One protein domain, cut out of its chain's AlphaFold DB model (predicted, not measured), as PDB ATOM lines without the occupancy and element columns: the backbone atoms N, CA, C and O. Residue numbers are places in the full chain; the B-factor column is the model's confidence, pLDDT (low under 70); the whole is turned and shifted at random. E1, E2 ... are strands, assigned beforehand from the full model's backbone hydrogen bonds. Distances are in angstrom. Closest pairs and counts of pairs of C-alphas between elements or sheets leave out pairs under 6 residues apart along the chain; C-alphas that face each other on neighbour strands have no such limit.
ATOM      1  N   VAL A  48      -8.090  33.925 -15.979       92.88
ATOM      2  CA  VAL A  48      -9.175  34.380 -15.099       92.88
ATOM      3  C   VAL A  48      -9.229  33.501 -13.854       92.88
ATOM      4  O   VAL A  48      -8.854  32.334 -13.929       92.88
ATOM      5  N   LEU A  49      -9.703  34.043 -12.728       93.38
ATOM      6  CA  LEU A  49     -10.013  33.222 -11.555       93.38
ATOM      7  C   LEU A  49     -11.187  32.288 -11.874       93.38
ATOM      8  O   LEU A  49     -12.193  32.730 -12.434       93.38
ATOM      9  N   ASN A  50     -11.059  31.019 -11.498       91.19
ATOM     10  CA  ASN A  50     -12.176  30.085 -11.412       91.19
ATOM     11  C   ASN A  50     -12.907  30.222 -10.053       91.19
ATOM     12  O   ASN A  50     -12.533  31.035  -9.207       91.19
ATOM     13  N   ASP A  51     -13.945  29.408  -9.836       92.50
ATOM     14  CA  ASP A  51     -14.718  29.392  -8.581       92.50
ATOM     15  C   ASP A  51     -13.908  28.902  -7.358       92.50
ATOM     16  O   ASP A  51     -14.335  29.087  -6.220       92.50
ATOM     17  N   GLU A  52     -12.745  28.280  -7.582       92.19
ATOM     18  CA  GLU A  52     -11.818  27.772  -6.557       92.19
ATOM     19  C   GLU A  52     -10.671  28.757  -6.263       92.19
ATOM     20  O   GLU A  52      -9.712  28.410  -5.577       92.19
ATOM     21  N   GLU A  53     -10.769  29.988  -6.773       88.19
ATOM     22  CA  GLU A  53      -9.755  31.042  -6.661       88.19
ATOM     23  C   GLU A  53      -8.403  30.726  -7.335       88.19
ATOM     24  O   GLU A  53      -7.393  31.380  -7.074       88.19
ATOM     25  N   GLU A  54      -8.377  29.767  -8.260       91.94
ATOM     26  CA  GLU A  54      -7.210  29.424  -9.070       91.94
ATOM     27  C   GLU A  54      -7.265  30.125 -10.435       91.94
ATOM     28  O   GLU A  54      -8.314  30.216 -11.083       91.94
ATOM     29  N   CYS A  55      -6.116  30.612 -10.908       93.56
ATOM     30  CA  CYS A  55      -6.013  31.144 -12.260       93.56
ATOM     31  C   CYS A  55      -6.107  30.015 -13.282       93.56
ATOM     32  O   CYS A  55      -5.304  29.088 -13.275       93.56
ATOM     33  N   VAL A  56      -7.040  30.139 -14.218       94.31
ATOM     34  CA  VAL A  56      -7.187  29.228 -15.353       94.31
ATOM     35  C   VAL A  56      -7.101  29.998 -16.661       94.31
ATOM     36  O   VAL A  56      -7.468  31.173 -16.744       94.31
ATOM     37  N   CYS A  57      -6.617  29.327 -17.704       94.75
ATOM     38  CA  CYS A  57      -6.485  29.935 -19.018       94.75
ATOM     39  C   CYS A  57      -7.828  30.393 -19.581       94.75
ATOM     40  O   CYS A  57      -8.785  29.623 -19.667       94.75
ATOM     41  N   ALA A  58      -7.868  31.635 -20.058       92.06
ATOM     42  CA  ALA A  58      -9.016  32.203 -20.738       92.06
ATOM     43  C   ALA A  58      -8.671  32.449 -22.207       92.06
ATOM     44  O   ALA A  58      -8.249  33.538 -22.583       92.06
ATOM     45  N   THR A  59      -8.910  31.462 -23.076       85.19
ATOM     46  CA  THR A  59      -8.580  31.555 -24.513       85.19
ATOM     47  C   THR A  59      -9.226  32.764 -25.205       85.19
ATOM     48  O   THR A  59      -8.658  33.321 -26.138       85.19
ATOM     49  N   GLY A  60     -10.379  33.239 -24.716       86.56
ATOM     50  CA  GLY A  60     -11.021  34.467 -25.208       86.56
ATOM     51  C   GLY A  60     -10.240  35.762 -24.930       86.56
ATOM     52  O   GLY A  60     -10.576  36.799 -25.493       86.56
ATOM     53  N   ARG A  61      -9.206  35.715 -24.082       89.12
ATOM     54  CA  ARG A  61      -8.279  36.824 -23.811       89.12
ATOM     55  C   ARG A  61      -6.999  36.754 -24.646       89.12
ATOM     56  O   ARG A  61      -6.183  37.669 -24.569       89.12
ATOM     57  N   CYS A  62      -6.825  35.716 -25.465       90.69
ATOM     58  CA  CYS A  62      -5.689  35.625 -26.372       90.69
ATOM     59  C   CYS A  62      -5.806  36.666 -27.485       90.69
ATOM     60  O   CYS A  62      -6.727  36.631 -28.303       90.69
ATOM     61  N   LEU A  63      -4.853  37.601 -27.518       88.19
ATOM     62  CA  LEU A  63      -4.799  38.630 -28.544       88.19
ATOM     63  C   LEU A  63      -4.070  38.100 -29.778       88.19
ATOM     64  O   LEU A  63      -2.857  37.901 -29.767       88.19
ATOM     65  N   GLU A  64      -4.804  37.935 -30.871       88.62
ATOM     66  CA  GLU A  64      -4.194  37.645 -32.160       88.62
ATOM     67  C   GLU A  64      -3.756  38.944 -32.863       88.62
ATOM     68  O   GLU A  64      -4.562  39.871 -33.009       88.62
ATOM     69  N   PRO A  65      -2.505  39.047 -33.349       90.88
ATOM     70  CA  PRO A  65      -2.038  40.251 -34.021       90.88
ATOM     71  C   PRO A  65      -2.714  40.432 -35.386       90.88
ATOM     72  O   PRO A  65      -2.819  39.497 -36.187       90.88
ATOM     73  N   VAL A  66      -3.119  41.670 -35.682       93.75
ATOM     74  CA  VAL A  66      -3.639  42.067 -36.997       93.75
ATOM     75  C   VAL A  66      -2.481  42.514 -37.886       93.75
ATOM     76  O   VAL A  66      -1.928  43.602 -37.718       93.75
ATOM     77  N   CYS A  67      -2.131  41.680 -38.861       93.81
ATOM     78  CA  CYS A  67      -1.047  41.954 -39.799       93.81
ATOM     79  C   CYS A  67      -1.466  42.965 -40.880       93.81
ATOM     80  O   CYS A  67      -2.526  42.839 -41.494       93.81
ATOM     81  N   ARG A  68      -0.631  43.985 -41.122       92.81
ATOM     82  CA  ARG A  68      -0.852  45.033 -42.140       92.81
ATOM     83  C   ARG A  68       0.090  44.856 -43.336       92.81
ATOM     84  O   ARG A  68       1.079  44.133 -43.254       92.81
ATOM     85  N   TYR A  69      -0.201  45.536 -44.447       88.94
ATOM     86  CA  TYR A  69       0.697  45.638 -45.614       88.94
ATOM     87  C   TYR A  69       1.074  44.297 -46.270       88.94
ATOM     88  O   TYR A  69       2.204  44.107 -46.703       88.94
ATOM     89  N   GLY A  70       0.139  43.343 -46.328       82.75
ATOM     90  CA  GLY A  70       0.379  42.044 -46.971       82.75
ATOM     91  C   GLY A  70       1.297  41.094 -46.188       82.75
ATOM     92  O   GLY A  70       1.598  40.006 -46.681       82.75
ATOM     93  N   SER A  71       1.711  41.466 -44.971       91.50
ATOM     94  CA  SER A  71       2.354  40.535 -44.041       91.50
ATOM     95  C   SER A  71       1.380  39.438 -43.606       91.50
ATOM     96  O   SER A  71       0.163  39.638 -43.554       91.50
ATOM     97  N   LYS A  72       1.919  38.253 -43.327       90.56
ATOM     98  CA  LYS A  72       1.153  37.083 -42.903       90.56
ATOM     99  C   LYS A  72       1.495  36.734 -41.466       90.56
ATOM    100  O   LYS A  72       2.641  36.856 -41.043       90.56
ATOM    101  N   ARG A  73       0.481  36.276 -40.739       92.81
ATOM    102  CA  ARG A  73       0.624  35.793 -39.373       92.81
ATOM    103  C   ARG A  73       1.309  34.428 -39.390       92.81
ATOM    104  O   ARG A  73       0.811  33.505 -40.031       92.81
ATOM    105  N   VAL A  74       2.432  34.308 -38.697       93.56
ATOM    106  CA  VAL A  74       3.196  33.066 -38.557       93.56
ATOM    107  C   VAL A  74       3.323  32.735 -37.078       93.56
ATOM    108  O   VAL A  74       3.600  33.609 -36.261       93.56
ATOM    109  N   LEU A  75       3.054  31.476 -36.735       94.81
ATOM    110  CA  LEU A  75       3.164  30.981 -35.368       94.81
ATOM    111  C   LEU A  75       4.643  30.934 -34.974       94.81
ATOM    112  O   LEU A  75       5.415  30.210 -35.598       94.81
ATOM    113  N   GLN A  76       5.016  31.700 -33.953       93.56
ATOM    114  CA  GLN A  76       6.367  31.688 -33.392       93.56
ATOM    115  C   GLN A  76       6.479  30.718 -32.222       93.56
ATOM    116  O   GLN A  76       7.462  29.989 -32.101       93.56
ATOM    117  N   ARG A  77       5.465  30.697 -31.354       93.44
ATOM    118  CA  ARG A  77       5.427  29.807 -30.196       93.44
ATOM    119  C   ARG A  77       4.001  29.360 -29.928       93.44
ATOM    120  O   ARG A  77       3.096  30.186 -29.933       93.44
ATOM    121  N   THR A  78       3.830  28.073 -29.669       95.44
ATOM    122  CA  THR A  78       2.567  27.526 -29.169       95.44
ATOM    123  C   THR A  78       2.446  27.813 -27.676       95.44
ATOM    124  O   THR A  78       3.423  27.628 -26.949       95.44
ATOM    125  N   GLY A  79       1.275  28.254 -27.227       92.69
ATOM    126  CA  GLY A  79       0.989  28.436 -25.808       92.69
ATOM    127  C   GLY A  79       1.078  27.107 -25.060       92.69
ATOM    128  O   GLY A  79       0.668  26.061 -25.567       92.69
ATOM    129  N   SER A  80       1.618  27.133 -23.845       91.44
ATOM    130  CA  SER A  80       1.701  25.948 -22.985       91.44
ATOM    131  C   SER A  80       0.356  25.552 -22.369       91.44
ATOM    132  O   SER A  80       0.219  24.431 -21.880       91.44
ATOM    133  N   GLY A  81      -0.639  26.447 -22.398       89.38
ATOM    134  CA  GLY A  81      -1.937  26.221 -21.755       89.38
ATOM    135  C   GLY A  81      -1.878  26.346 -20.230       89.38
ATOM    136  O   GLY A  81      -2.775  25.861 -19.543       89.38
ATOM    137  N   VAL A  82      -0.827  26.985 -19.712       92.75
ATOM    138  CA  VAL A  82      -0.641  27.317 -18.295       92.75
ATOM    139  C   VAL A  82      -0.867  28.821 -18.113       92.75
ATOM    140  O   VAL A  82      -0.425  29.585 -18.973       92.75
ATOM    141  N   PRO A  83      -1.513  29.269 -17.019       92.12
ATOM    142  CA  PRO A  83      -1.704  30.689 -16.732       92.12
ATOM    143  C   PRO A  83      -0.423  31.514 -16.889       92.12
ATOM    144  O   PRO A  83       0.599  31.202 -16.277       92.12
ATOM    145  N   GLY A  84      -0.476  32.564 -17.710       89.19
ATOM    146  CA  GLY A  84       0.669  33.405 -18.072       89.19
ATOM    147  C   GLY A  84       1.345  33.042 -19.403       89.19
ATOM    148  O   GLY A  84       2.092  33.861 -19.937       89.19
ATOM    149  N   ASP A  85       1.086  31.855 -19.955       93.19
ATOM    150  CA  ASP A  85       1.520  31.423 -21.292       93.19
ATOM    151  C   ASP A  85       0.430  30.561 -21.967       93.19
ATOM    152  O   ASP A  85       0.692  29.579 -22.664       93.19
ATOM    153  N   CYS A  86      -0.835  30.929 -21.764       93.31
ATOM    154  CA  CYS A  86      -1.995  30.225 -22.307       93.31
ATOM    155  C   CYS A  86      -2.115  30.344 -23.829       93.31
ATOM    156  O   CYS A  86      -2.755  29.511 -24.469       93.31
ATOM    157  N   CYS A  87      -1.561  31.411 -24.402       93.62
ATOM    158  CA  CYS A  87      -1.850  31.841 -25.761       93.62
ATOM    159  C   CYS A  87      -0.692  31.578 -26.720       93.62
ATOM    160  O   CYS A  87       0.474  31.804 -26.398       93.62
ATOM    161  N   ASP A  88      -1.042  31.192 -27.944       94.25
ATOM    162  CA  ASP A  88      -0.104  31.149 -29.058       94.25
ATOM    163  C   ASP A  88       0.443  32.548 -29.360       94.25
ATOM    164  O   ASP A  88      -0.298  33.530 -29.469       94.25
ATOM    165  N   VAL A  89       1.755  32.628 -29.556       92.81
ATOM    166  CA  VAL A  89       2.430  33.854 -29.968       92.81
ATOM    167  C   VAL A  89       2.633  33.815 -31.469       92.81
ATOM    168  O   VAL A  89       3.373  32.982 -32.002       92.81
ATOM    169  N   PHE A  90       1.998  34.760 -32.148       94.25
ATOM    170  CA  PHE A  90       2.154  34.956 -33.575       94.25
ATOM    171  C   PHE A  90       2.965  36.211 -33.885       94.25
ATOM    172  O   PHE A  90       2.861  37.224 -33.198       94.25
ATOM    173  N   GLU A  91       3.698  36.168 -34.988       93.50
ATOM    174  CA  GLU A  91       4.414  37.312 -35.539       93.50
ATOM    175  C   GLU A  91       3.938  37.597 -36.965       93.50
ATOM    176  O   GLU A  91       3.621  36.686 -37.735       93.50
ATOM    177  N   CYS A  92       3.870  38.876 -37.327       94.56
ATOM    178  CA  CYS A  92       3.559  39.292 -38.687       94.56
ATOM    179  C   CYS A  92       4.845  39.377 -39.499       94.56
ATOM    180  O   CYS A  92       5.633  40.306 -39.329       94.56
ATOM    181  N   VAL A  93       5.033  38.437 -40.419       91.88
ATOM    182  CA  VAL A  93       6.203  38.410 -41.299       91.88
ATOM    183  C   VAL A  93       5.798  38.775 -42.719       91.88
ATOM    184  O   VAL A  93       4.764  38.336 -43.233       91.88
ATOM    185  N   LEU A  94       6.611  39.602 -43.373       88.50
ATOM    186  CA  LEU A  94       6.477  39.809 -44.807       88.50
ATOM    187  C   LEU A  94       6.935  38.528 -45.514       88.50
ATOM    188  O   LEU A  94       8.043  38.056 -45.240       88.50
TER     189      LEU A  94
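This is residues 48 to 94 of the 234 residues of the protein "Hypothetical protein" of Timema shepardi (UniProt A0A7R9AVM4). With little regular structure, the printed part is a thin, loose rod of mostly unnamed chain: a small loop with the short strand E1 at one end, a long stretch, residues 58 to 71, running toward the other, and the hairpin E2 and E3 folding back there. It has 47 residues, 14 of them in three named strands, E1, E2, E3, and no named helix; the class is all strand. The radius of gyration of the C-alphas is 13.5 A, and the spans are 44 by 16 by 9 A.

E1, residues 55 to 57, begins at C-alpha 55 (-6.013, 31.144, -12.260). E2, residues 72 to 77, is 15.3 A long. E3, residues 89 to 93, is 12.8 A long and ends at C-alpha 93 (6.203, 38.410, -41.299).

Residues 48 to 49 pair antiparallel with residues 55 to 56 of E1. E1 pairs with no named strand and is apart from E2 and E3. E2 and E3 form an antiparallel hairpin at 143 degrees; N 74 and O 91, 2.8 A apart, are within hydrogen-bond range.

The C-alphas farthest apart, of Glu 52 and Tyr 69, are 44.7 A apart. Both links are long, of 14 and 11 residues. The printed part has no cut, and no printed residue is under 70 in pLDDT.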